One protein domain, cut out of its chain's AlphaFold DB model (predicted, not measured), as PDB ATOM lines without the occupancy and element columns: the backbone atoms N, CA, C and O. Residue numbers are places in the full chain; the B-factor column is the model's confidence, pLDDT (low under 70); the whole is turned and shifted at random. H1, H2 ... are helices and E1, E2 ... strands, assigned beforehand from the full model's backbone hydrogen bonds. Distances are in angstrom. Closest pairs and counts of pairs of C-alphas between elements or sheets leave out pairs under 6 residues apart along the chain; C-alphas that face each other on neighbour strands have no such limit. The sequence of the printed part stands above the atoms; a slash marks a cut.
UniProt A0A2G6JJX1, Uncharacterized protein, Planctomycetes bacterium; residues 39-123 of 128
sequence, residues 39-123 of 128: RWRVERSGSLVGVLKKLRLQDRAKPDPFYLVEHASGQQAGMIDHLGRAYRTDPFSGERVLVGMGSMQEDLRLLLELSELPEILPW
ATOM      1  N   ARG A  39     -55.320   7.428  96.481       98.25
ATOM      2  CA  ARG A  39     -53.862   7.406  96.392       98.25
ATOM      3  C   ARG A  39     -53.427   7.085  94.967       98.25
ATOM      4  O   ARG A  39     -53.999   6.198  94.333       98.25
ATOM      5  N   TRP A  40     -52.398   7.781  94.495       98.44
ATOM      6  CA  TRP A  40     -51.810   7.621  93.166       98.44
ATOM      7  C   TRP A  40     -50.287   7.670  93.242       98.44
ATOM      8  O   TRP A  40     -49.712   8.355  94.093       98.44
ATOM      9  N   ARG A  41     -49.643   6.948  92.328       98.19
ATOM     10  CA  ARG A  41     -48.204   7.037  92.082       98.19
ATOM     11  C   ARG A  41     -47.956   8.208  91.143       98.19
ATOM     12  O   ARG A  41     -48.700   8.386  90.180       98.19
ATOM     13  N   VAL A  42     -46.921   8.984  91.423       98.31
ATOM     14  CA  VAL A  42     -46.444  10.036  90.528       98.31
ATOM     15  C   VAL A  42     -45.117   9.562  89.963       98.31
ATOM     16  O   VAL A  42     -44.150   9.385  90.710       98.31
ATOM     17  N   GLU A  43     -45.084   9.294  88.662       98.31
ATOM     18  CA  GLU A  43     -43.921   8.728  87.981       98.31
ATOM     19  C   GLU A  43     -43.348   9.704  86.951       98.31
ATOM     20  O   GLU A  43     -44.065  10.493  86.339       98.31
ATOM     21  N   ARG A  44     -42.030   9.653  86.758       97.75
ATOM     22  CA  ARG A  44     -41.318  10.364  85.694       97.75
ATOM     23  C   ARG A  44     -40.431   9.368  84.966       97.75
ATOM     24  O   ARG A  44     -39.539   8.782  85.581       97.75
ATOM     25  N   SER A  45     -40.673   9.178  83.670       96.31
ATOM     26  CA  SER A  45     -39.901   8.241  82.837       96.31
ATOM     27  C   SER A  45     -39.854   6.823  83.443       96.31
ATOM     28  O   SER A  45     -38.799   6.195  83.501       96.31
ATOM     29  N   GLY A  46     -40.984   6.353  83.986       95.94
ATOM     30  CA  GLY A  46     -41.113   5.045  84.644       95.94
ATOM     31  C   GLY A  46     -40.481   4.926  86.039       95.94
ATOM     32  O   GLY A  46     -40.481   3.840  86.612       95.94
ATOM     33  N   SER A  47     -39.931   6.009  86.599       96.88
ATOM     34  CA  SER A  47     -39.411   6.043  87.973       96.88
ATOM     35  C   SER A  47     -40.402   6.723  88.914       96.88
ATOM     36  O   SER A  47     -40.902   7.803  88.604       96.88
ATOM     37  N   LEU A  48     -40.651   6.134  90.087       97.62
ATOM     38  CA  LEU A  48     -41.468   6.755  91.131       97.62
ATOM     39  C   LEU A  48     -40.758   7.996  91.685       97.62
ATOM     40  O   LEU A  48     -39.683   7.886  92.270       97.62
ATOM     41  N   VAL A  49     -41.371   9.167  91.525       98.38
ATOM     42  CA  VAL A  49     -40.844  10.443  92.041       98.38
ATOM     43  C   VAL A  49     -41.641  10.960  93.234       98.38
ATOM     44  O   VAL A  49     -41.104  11.699  94.061       98.38
ATOM     45  N   GLY A  50     -42.897  10.533  93.373       98.25
ATOM     46  CA  GLY A  50     -43.743  10.948  94.481       98.25
ATOM     47  C   GLY A  50     -45.047  10.174  94.603       98.25
ATOM     48  O   GLY A  50     -45.347   9.263  93.830       98.25
ATOM     49  N   VAL A  51     -45.835  10.570  95.594       98.56
ATOM     50  CA  VAL A  51     -47.160  10.025  95.883       98.56
ATOM     51  C   VAL A  51     -48.141  11.180  96.009       98.56
ATOM     52  O   VAL A  51     -47.876  12.175  96.683       98.56
ATOM     53  N   LEU A  52     -49.297  11.028  95.371       98.62
ATOM     54  CA  LEU A  52     -50.425  11.942  95.491       98.62
ATOM     55  C   LEU A  52     -51.502  11.262  96.338       98.62
ATOM     56  O   LEU A  52     -51.942  10.159  96.007       98.62
ATOM     57  N   LYS A  53     -51.950  11.907  97.416       98.44
ATOM     58  CA  LYS A  53     -53.030  11.409  98.285       98.44
ATOM     59  C   LYS A  53     -54.168  12.414  98.319       98.44
ATOM     60  O   LYS A  53     -53.931  13.587  98.572       98.44
ATOM     61  N   LYS A  54     -55.407  11.972  98.115       98.12
ATOM     62  CA  LYS A  54     -56.602  12.799  98.331       98.12
ATOM     63  C   LYS A  54     -57.094  12.567  99.748       98.12
ATOM     64  O   LYS A  54     -57.418  11.437 100.100       98.12
ATOM     65  N   LEU A  55     -57.154  13.623 100.546       97.19
ATOM     66  CA  LEU A  55     -57.439  13.568 101.975       97.19
ATOM     67  C   LEU A  55     -58.658  14.424 102.330       97.19
ATOM     68  O   LEU A  55     -58.967  15.406 101.654       97.19
ATOM     69  N   ARG A  56     -59.325  14.068 103.428       95.12
ATOM     70  CA  ARG A  56     -60.425  14.824 104.039       95.12
ATOM     71  C   ARG A  56     -60.247  14.857 105.556       95.12
ATOM     72  O   ARG A  56     -59.951  13.838 106.168       95.12
ATOM     73  N   LEU A  57     -60.425  16.024 106.173       92.12
ATOM     74  CA  LEU A  57     -60.432  16.158 107.639       92.12
ATOM     75  C   LEU A  57     -61.811  15.754 108.175       92.12
ATOM     76  O   LEU A  57     -62.799  16.166 107.592       92.12
ATOM     77  N   GLN A  58     -61.924  14.993 109.262       86.69
ATOM     78  CA  GLN A  58     -63.251  14.558 109.741       86.69
ATOM     79  C   GLN A  58     -64.004  15.614 110.571       86.69
ATOM     80  O   GLN A  58     -65.229  15.616 110.588       86.69
ATOM     81  N   ASP A  59     -63.289  16.536 111.221       77.38
ATOM     82  CA  ASP A  59     -63.842  17.421 112.266       77.38
ATOM     83  C   ASP A  59     -64.011  18.890 111.823       77.38
ATOM     84  O   ASP A  59     -63.865  19.831 112.600       77.38
ATOM     85  N   ARG A  60     -64.260  19.139 110.532       67.94
ATOM     86  CA  ARG A  60     -64.669  20.477 110.064       67.94
ATOM     87  C   ARG A  60     -66.106  20.414 109.591       67.94
ATOM     88  O   ARG A  60     -66.463  19.495 108.869       67.94
ATOM     89  N   ALA A  61     -66.902  21.429 109.931       73.31
ATOM     90  CA  ALA A  61     -68.312  21.533 109.539       73.31
ATOM     91  C   ALA A  61     -68.552  21.296 108.031       73.31
ATOM     92  O   ALA A  61     -69.614  20.812 107.652       73.31
ATOM     93  N   LYS A  62     -67.556  21.605 107.185       65.06
ATOM     94  CA  LYS A  62     -67.436  21.168 105.787       65.06
ATOM     95  C   LYS A  62     -65.948  20.996 105.445       65.06
ATOM     96  O   LYS A  62     -65.267  22.000 105.240       65.06
ATOM     97  N   PRO A  63     -65.389  19.779 105.452       80.94
ATOM     98  CA  PRO A  63     -63.996  19.571 105.104       80.94
ATOM     99  C   PRO A  63     -63.906  19.312 103.607       80.94
ATOM    100  O   PRO A  63     -64.081  18.175 103.157       80.94
ATOM    101  N   ASP A  64     -63.648  20.365 102.839       93.06
ATOM    102  CA  ASP A  64     -63.364  20.186 101.422       93.06
ATOM    103  C   ASP A  64     -62.121  19.298 101.264       93.06
ATOM    104  O   ASP A  64     -61.123  19.488 101.977       93.06
ATOM    105  N   PRO A  65     -62.174  18.289 100.378       96.12
ATOM    106  CA  PRO A  65     -61.040  17.416 100.160       96.12
ATOM    107  C   PRO A  65     -59.880  18.216  99.573       96.12
ATOM    108  O   PRO A  65     -60.068  19.120  98.761       96.12
ATOM    109  N   PHE A  66     -58.670  17.842  99.953       96.75
ATOM    110  CA  PHE A  66     -57.443  18.416  99.420       96.75
ATOM    111  C   PHE A  66     -56.497  17.292  99.018       96.75
ATOM    112  O   PHE A  66     -56.692  16.130  99.381       96.75
ATOM    113  N   TYR A  67     -55.469  17.634  98.259       98.44
ATOM    114  CA  TYR A  67     -54.429  16.707  97.863       98.44
ATOM    115  C   TYR A  67     -53.155  16.985  98.652       98.44
ATOM    116  O   TYR A  67     -52.712  18.127  98.743       98.44
ATOM    117  N   LEU A  68     -52.563  15.944  99.223       98.31
ATOM    118  CA  LEU A  68     -51.227  15.963  99.803       98.31
ATOM    119  C   LEU A  68     -50.254  15.359  98.789       98.31
ATOM    120  O   LEU A  68     -50.546  14.314  98.202       98.31
ATOM    121  N   VAL A  69     -49.113  16.014  98.601       98.62
ATOM    122  CA  VAL A  69     -48.053  15.562  97.697       98.62
ATOM    123  C   VAL A  69     -46.822  15.227  98.526       98.62
ATOM    124  O   VAL A  69     -46.355  16.047  99.320       98.62
ATOM    125  N   GLU A  70     -46.296  14.024  98.336       98.56
ATOM    126  CA  GLU A  70     -45.099  13.516  99.007       98.56
ATOM    127  C   GLU A  70     -44.040  13.139  97.969       98.56
ATOM    128  O   GLU A  70     -44.367  12.627  96.897       98.56
ATOM    129  N   HIS A  71     -42.767  13.348  98.293       98.44
ATOM    130  CA  HIS A  71     -41.655  12.744  97.566       98.44
ATOM    131  C   HIS A  71     -41.683  11.219  97.721       98.44
ATOM    132  O   HIS A  71     -42.260  10.688  98.670       98.44
ATOM    133  N   ALA A  72     -40.992  10.496  96.836       97.56
ATOM    134  CA  ALA A  72     -40.844   9.041  96.947       97.56
ATOM    135  C   ALA A  72     -40.235   8.584  98.295       97.56
ATOM    136  O   ALA A  72     -40.471   7.460  98.726       97.56
ATOM    137  N   SER A  73     -39.497   9.461  98.984       97.25
ATOM    138  CA  SER A  73     -38.959   9.242 100.336       97.25
ATOM    139  C   SER A  73     -40.007   9.317 101.458       97.25
ATOM    140  O   SER A  73     -39.681   9.044 102.610       97.25
ATOM    141  N   GLY A  74     -41.243   9.727 101.154       97.50
ATOM    142  CA  GLY A  74     -42.307   9.977 102.130       97.50
ATOM    143  C   GLY A  74     -42.290  11.381 102.744       97.50
ATOM    144  O   GLY A  74     -43.168  11.708 103.540       97.50
ATOM    145  N   GLN A  75     -41.327  12.235 102.384       97.00
ATOM    146  CA  GLN A  75     -41.312  13.634 102.820       97.00
ATOM    147  C   GLN A  75     -42.427  14.428 102.128       97.00
ATOM    148  O   GLN A  75     -42.592  14.338 100.913       97.00
ATOM    149  N   GLN A  76     -43.156  15.259 102.875       97.31
ATOM    150  CA  GLN A  76     -44.160  16.154 102.303       97.31
ATOM    151  C   GLN A  76     -43.505  17.212 101.400       97.31
ATOM    152  O   GLN A  76     -42.698  18.012 101.864       97.31
ATOM    153  N   ALA A  77     -43.915  17.241 100.132       98.12
ATOM    154  CA  ALA A  77     -43.511  18.247  99.152       98.12
ATOM    155  C   ALA A  77     -44.433  19.480  99.204       98.12
ATOM    156  O   ALA A  77     -43.998  20.626  99.082       98.12
ATOM    157  N   GLY A  78     -45.729  19.252  99.441       98.19
ATOM    158  CA  GLY A  78     -46.720  20.310  99.610       98.19
ATOM    159  C   GLY A  78     -48.149  19.794  99.527       98.19
ATOM    160  O   GLY A  78     -48.418  18.621  99.789       98.19
ATOM    161  N   MET A  79     -49.086  20.679  99.201       98.50
ATOM    162  CA  MET A  79     -50.500  20.334  99.063       98.50
ATOM    163  C   MET A  79     -51.189  21.143  97.972       98.50
ATOM    164  O   MET A  79     -50.772  22.256  97.678       98.50
ATOM    165  N   ILE A  80     -52.276  20.604  97.431       98.50
ATOM    166  CA  ILE A  80     -53.171  21.297  96.505       98.50
ATOM    167  C   ILE A  80     -54.546  21.345  97.161       98.50
ATOM    168  O   ILE A  80     -55.089  20.309  97.550       98.50
ATOM    169  N   ASP A  81     -55.094  22.538  97.356       97.50
ATOM    170  CA  ASP A  81     -56.390  22.684  98.012       97.50
ATOM    171  C   ASP A  81     -57.574  22.359  97.081       97.50
ATOM    172  O   ASP A  81     -57.417  21.995  95.916       97.50
ATOM    173  N   HIS A  82     -58.792  22.485  97.607       96.12
ATOM    174  CA  HIS A  82     -60.020  22.208  96.861       96.12
ATOM    175  C   HIS A  82     -60.285  23.184  95.701       96.12
ATOM    176  O   HIS A  82     -61.141  22.902  94.865       96.12
ATOM    177  N   LEU A  83     -59.575  24.318  95.645       97.00
ATOM    178  CA  LEU A  83     -59.648  25.298  94.560       97.00
ATOM    179  C   LEU A  83     -58.550  25.079  93.509       97.00
ATOM    180  O   LEU A  83     -58.433  25.887  92.591       97.00
ATOM    181  N   GLY A  84     -57.743  24.020  93.636       97.56
ATOM    182  CA  GLY A  84     -56.634  23.753  92.721       97.56
ATOM    183  C   GLY A  84     -55.433  24.669  92.948       97.56
ATOM    184  O   GLY A  84     -54.684  24.930  92.018       97.56
ATOM    185  N   ARG A  85     -55.255  25.209  94.160       98.62
ATOM    186  CA  ARG A  85     -54.096  26.048  94.499       98.62
ATOM    187  C   ARG A  85     -53.018  25.197  95.151       98.62
ATOM    188  O   ARG A  85     -53.263  24.598  96.202       98.62
ATOM    189  N   ALA A  86     -51.833  25.170  94.553       98.62
ATOM    190  CA  ALA A  86     -50.678  24.441  95.049       98.62
ATOM    191  C   ALA A  86     -49.868  25.290  96.034       98.62
ATOM    192  O   ALA A  86     -49.434  26.401  95.723       98.62
ATOM    193  N   TYR A  87     -49.628  24.740  97.218       98.69
ATOM    194  CA  TYR A  87     -48.887  25.367  98.301       98.69
ATOM    195  C   TYR A  87     -47.714  24.504  98.743       98.69
ATOM    196  O   TYR A  87     -47.847  23.288  98.904       98.69
ATOM    197  N   ARG A  88     -46.601  25.162  99.058       98.00
ATOM    198  CA  ARG A  88     -45.453  24.575  99.751       98.00
ATOM    199  C   ARG A  88     -45.262  25.259 101.099       98.00
ATOM    200  O   ARG A  88     -45.542  26.447 101.229       98.00
ATOM    201  N   THR A  89     -44.813  24.514 102.100       96.44
ATOM    202  CA  THR A  89     -44.442  25.090 103.397       96.44
ATOM    203  C   THR A  89     -43.022  25.632 103.319       96.44
ATOM    204  O   THR A  89     -42.107  24.892 102.963       96.44
ATOM    205  N   ASP A  90     -42.843  26.909 103.640       93.56
ATOM    206  CA  ASP A  90     -41.519  27.488 103.829       93.56
ATOM    207  C   ASP A  90     -40.853  26.843 105.060       93.56
ATOM    208  O   ASP A  90     -41.462  26.808 106.135       93.56
ATOM    209  N   PRO A  91     -39.633  26.296 104.932       90.06
ATOM    210  CA  PRO A  91     -39.010  25.534 106.009       90.06
ATOM    211  C   PRO A  91     -38.559  26.397 107.194       90.06
ATOM    212  O   PRO A  91     -38.326  25.850 108.271       90.06
ATOM    213  N   PHE A  92     -38.421  27.715 107.021       93.06
ATOM    214  CA  PHE A  92     -37.929  28.614 108.063       93.06
ATOM    215  C   PHE A  92     -39.065  29.329 108.791       93.06
ATOM    216  O   PHE A  92     -39.012  29.460 110.012       93.06
ATOM    217  N   SER A  93     -40.097  29.773 108.071       94.88
ATOM    218  CA  SER A  93     -41.252  30.450 108.671       94.88
ATOM    219  C   SER A  93     -42.396  29.497 109.025       94.88
ATOM    220  O   SER A  93     -43.231  29.821 109.869       94.88
ATOM    221  N   GLY A  94     -42.465  28.325 108.384       92.50
ATOM    222  CA  GLY A  94     -43.614  27.421 108.474       92.50
ATOM    223  C   GLY A  94     -44.856  27.923 107.723       92.50
ATOM    224  O   GLY A  94     -45.902  27.267 107.756       92.50
ATOM    225  N   GLU A  95     -44.767  29.065 107.039       95.56
ATOM    226  CA  GLU A  95     -45.874  29.634 106.277       95.56
ATOM    227  C   GLU A  95     -46.112  28.872 104.971       95.56
ATOM    228  O   GLU A  95     -45.216  28.248 104.401       95.56
ATOM    229  N   ARG A  96     -47.348  28.921 104.471       96.75
ATOM    230  CA  ARG A  96     -47.689  28.351 103.163       96.75
ATOM    231  C   ARG A  96     -47.451  29.383 102.071       96.75
ATOM    232  O   ARG A  96     -48.103  30.423 102.057       96.75
ATOM    233  N   VAL A  97     -46.602  29.042 101.113       98.06
ATOM    234  CA  VAL A  97     -46.319  29.838  99.918       98.06
ATOM    235  C   VAL A  97     -47.078  29.242  98.737       98.06
ATOM    236  O   VAL A  97     -46.974  28.042  98.477       98.06
ATOM    237  N   LEU A  98     -47.859  30.067  98.034       98.44
ATOM    238  CA  LEU A  98     -48.526  29.675  96.790       98.44
ATOM    239  C   LEU A  98     -47.467  29.492  95.697       98.44
ATOM    240  O   LEU A  98     -46.735  30.431  95.393       98.44
ATOM    241  N   VAL A  99     -47.395  28.300  95.109       98.38
ATOM    242  CA  VAL A  99     -46.408  27.973  94.066       98.38
ATOM    243  C   VAL A  99     -47.034  27.756  92.693       98.38
ATOM    244  O   VAL A  99     -46.344  27.917  91.693       98.38
ATOM    245  N   GLY A 100     -48.323  27.419  92.631       98.00
ATOM    246  CA  GLY A 100     -49.007  27.088  91.383       98.00
ATOM    247  C   GLY A 100     -50.527  27.125  91.516       98.00
ATOM    248  O   GLY A 100     -51.072  27.097  92.621       98.00
ATOM    249  N   MET A 101     -51.194  27.246  90.373       98.25
ATOM    250  CA  MET A 101     -52.653  27.183  90.206       98.25
ATOM    251  C   MET A 101     -52.985  26.585  88.826       98.25
ATOM    252  O   MET A 101     -53.856  27.088  88.113       98.25
ATOM    253  N   GLY A 102     -52.179  25.615  88.387       97.50
ATOM    254  CA  GLY A 102     -52.241  25.053  87.042       97.50
ATOM    255  C   GLY A 102     -53.105  23.798  86.962       97.50
ATOM    256  O   GLY A 102     -53.978  23.530  87.786       97.50
ATOM    257  N   SER A 103     -52.846  22.990  85.940       98.19
ATOM    258  CA  SER A 103     -53.299  21.603  85.922       98.19
ATOM    259  C   SER A 103     -52.607  20.791  87.023       98.19
ATOM    260  O   SER A 103     -51.497  21.104  87.455       98.19
ATOM    261  N   MET A 104     -53.219  19.672  87.423       98.38
ATOM    262  CA  MET A 104     -52.642  18.761  88.422       98.38
ATOM    263  C   MET A 104     -51.200  18.343  88.078       98.38
ATOM    264  O   MET A 104     -50.361  18.250  88.964       98.38
ATOM    265  N   GLN A 105     -50.884  18.108  86.799       98.44
ATOM    266  CA  GLN A 105     -49.530  17.727  86.384       98.44
ATOM    267  C   GLN A 105     -48.531  18.884  86.509       98.44
ATOM    268  O   GLN A 105     -47.392  18.662  86.917       98.44
ATOM    269  N   GLU A 106     -48.940  20.113  86.185       98.56
ATOM    270  CA  GLU A 106     -48.093  21.301  86.342       98.56
ATOM    271  C   GLU A 106     -47.812  21.592  87.814       98.56
ATOM    272  O   GLU A 106     -46.662  21.826  88.183       98.56
ATOM    273  N   ASP A 107     -48.835  21.504  88.662       98.62
ATOM    274  CA  ASP A 107     -48.691  21.699  90.101       98.62
ATOM    275  C   ASP A 107     -47.810  20.612  90.729       98.62
ATOM    276  O   ASP A 107     -46.935  20.918  91.539       98.62
ATOM    277  N   LEU A 108     -47.967  19.348  90.317       98.62
ATOM    278  CA  LEU A 108     -47.079  18.261  90.742       98.62
ATOM    279  C   LEU A 108     -45.637  18.490  90.294       98.62
ATOM    280  O   LEU A 108     -44.722  18.262  91.081       98.62
ATOM    281  N   ARG A 109     -45.424  18.965  89.060       98.69
ATOM    282  CA  ARG A 109     -44.089  19.317  88.563       98.69
ATOM    283  C   ARG A 109     -43.447  20.398  89.435       98.69
ATOM    284  O   ARG A 109     -42.273  20.277  89.766       98.69
ATOM    285  N   LEU A 110     -44.201  21.429  89.815       98.44
ATOM    286  CA  LEU A 110     -43.716  22.515  90.672       98.44
ATOM    287  C   LEU A 110     -43.425  22.037  92.100       98.44
ATOM    288  O   LEU A 110     -42.365  22.342  92.638       98.44
ATOM    289  N   LEU A 111     -44.341  21.274  92.701       98.44
ATOM    290  CA  LEU A 111     -44.210  20.783  94.074       98.44
ATOM    291  C   LEU A 111     -43.078  19.762  94.233       98.44
ATOM    292  O   LEU A 111     -42.374  19.797  95.236       98.44
ATOM    293  N   LEU A 112     -42.891  18.875  93.254       98.38
ATOM    294  CA  LEU A 112     -41.829  17.861  93.253       98.38
ATOM    295  C   LEU A 112     -40.524  18.350  92.600       98.38
ATOM    296  O   LEU A 112     -39.606  17.552  92.429       98.38
ATOM    297  N   GLU A 113     -40.454  19.631  92.223       97.81
ATOM    298  CA  GLU A 113     -39.281  20.273  91.610       97.81
ATOM    299  C   GLU A 113     -38.755  19.534  90.365       97.81
ATOM    300  O   GLU A 113     -37.555  19.367  90.150       97.81
ATOM    301  N   LEU A 114     -39.677  19.069  89.520       98.00
ATOM    302  CA  LEU A 114     -39.363  18.304  88.318       98.00
ATOM    303  C   LEU A 114     -39.120  19.229  87.114       98.00
ATOM    304  O   LEU A 114     -39.763  20.269  86.942       98.00
ATOM    305  N   SER A 115     -38.222  18.809  86.223       97.75
ATOM    306  CA  SER A 115     -37.955  19.492  84.950       97.75
ATOM    307  C   SER A 115     -39.055  19.278  83.903       97.75
ATOM    308  O   SER A 115     -39.226  20.107  83.017       97.75
ATOM    309  N   GLU A 116     -39.812  18.185  84.010       97.75
ATOM    310  CA  GLU A 116     -40.817  17.739  83.040       97.75
ATOM    311  C   GLU A 116     -42.125  17.369  83.748       97.75
ATOM    312  O   GLU A 116     -42.146  17.157  84.963       97.75
ATOM    313  N   LEU A 117     -43.228  17.297  82.997       98.44
ATOM    314  CA  LEU A 117     -44.524  16.898  83.547       98.44
ATOM    315  C   LEU A 117     -44.502  15.414  83.956       98.44
ATOM    316  O   LEU A 117     -44.121  14.572  83.142       98.44
ATOM    317  N   PRO A 118     -44.926  15.074  85.184       98.44
ATOM    318  CA  PRO A 118     -45.030  13.687  85.606       98.44
ATOM    319  C   PRO A 118     -46.317  13.017  85.105       98.44
ATOM    320  O   PRO A 118     -47.310  13.666  84.756       98.44
ATOM    321  N   GLU A 119     -46.323  11.690  85.154       98.25
ATOM    322  CA  GLU A 119     -47.494  10.844  84.959       98.25
ATOM    323  C   GLU A 119     -48.144  10.508  86.304       98.25
ATOM    324  O   GLU A 119     -47.465  10.277  87.305       98.25
ATOM    325  N   ILE A 120     -49.477  10.462  86.327       98.31
ATOM    326  CA  ILE A 120     -50.260  10.102  87.513       98.31
ATOM    327  C   ILE A 120     -50.886   8.739  87.254       98.31
ATOM    328  O   ILE A 120     -51.761   8.602  86.399       98.31
ATOM    329  N   LEU A 121     -50.450   7.732  88.003       97.81
ATOM    330  CA  LEU A 121     -50.869   6.348  87.817       97.81
ATOM    331  C   LEU A 121     -51.674   5.849  89.026       97.81
ATOM    332  O   LEU A 121     -51.390   6.237  90.165       97.81
ATOM    333  N   PRO A 122     -52.672   4.968  88.829       97.31
ATOM    334  CA  PRO A 122     -53.382   4.334  89.935       97.31
ATOM    335  C   PRO A 122     -52.423   3.615  90.890       97.31
ATOM    336  O   PRO A 122     -51.451   2.986  90.466       97.31
ATOM    337  N   TRP A 123     -52.715   3.668  92.190       95.56
ATOM    338  CA  TRP A 123     -51.956   2.896  93.167       95.56
ATOM    339  C   TRP A 123     -52.188   1.392  92.977       95.56
ATOM    340  O   TRP A 123     -53.325   0.923  93.032       95.56
TER     341      TRP A 123
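This is residues 39 to 123 of the 128 residues of an uncharacterized protein of Planctomycetes bacterium (UniProt A0A2G6JJX1). One strongly twisted sheet of seven strands curls like a trough round a single short helix, H1, which sits in the hollow of the curl. The trough stays open: its two edge strands, E6 and E7, are apart, and H1 comes between them along the chain. The printed part has 85 residues, with the named elements in the order E1 E2 E3 E4 E5 E6 H1 E7; the sheet's order is E6 E5 E4 E3 E2 E1 E7, all antiparallel, and the class is mostly strand. The whole is compact, with a radius of gyration of the C-alphas of 12.7 A, and spans 41 by 30 by 24 A.

Begin with the longest strand, E2, residues 47 to 57: find C-alpha 47 at (-39.411, 6.043, 87.973), and from there it runs 30.5 A to C-alpha 57 at (-60.432, 16.158, 107.639). Before it stands E1, residues 39 to 44, 16.7 A long; after it comes E3, residues 66 to 71, 16.9 A long. Read on to E4, residues 76 to 80, E5, residues 86 to 89, and E6, residues 96 to 100. The helix H1 takes residues 104 to 111 and is 10.4 A long. E7, residues 119 to 122, ends with C-alpha 122 at (-53.382, 4.334, 89.935).

E1 to E6 form a meander, each strand the antiparallel neighbour of the one before, and each two in succession make a hairpin. Look first at inner strands E3 and E2, at 150 degrees, where N 53 and O 68 are 2.9 A apart, within hydrogen-bond range. On one side of them, N 80 of E4 is 2.8 A from O 67 of E3, N 87 of E5 is 2.8 A from O 79 of E4, and N 97 of E6 is 2.8 A from O 88 of E5. On the other side, N 42 of E1 is 2.9 A from O 50 of E2, and N 121 of E7 is 2.9 A from O 41 of E1, where the directions stand at 146 degrees. From edge to edge the way across the sheet turns by 89 degrees, and the sheet curls round H1. H1 is on the sheet: its closest C-alphas to E6 are Asp 107 and Gly 100, 5.5 A, and to E4 Leu 111 and Ala 77, 5.7 A. Every O i to N i+4 pair in H1 is within hydrogen-bond range.

The two C-alphas farthest apart, those of Ser 45 and Ala 61, are 41.2 A from each other, while those of Arg 39 and Trp 123 are 5.9 A apart. The printed part has no cut, and no link is long. The mean pLDDT of the printed part is 95.8; residues 60 and 62, in the short link from E2 to E3, are under 70.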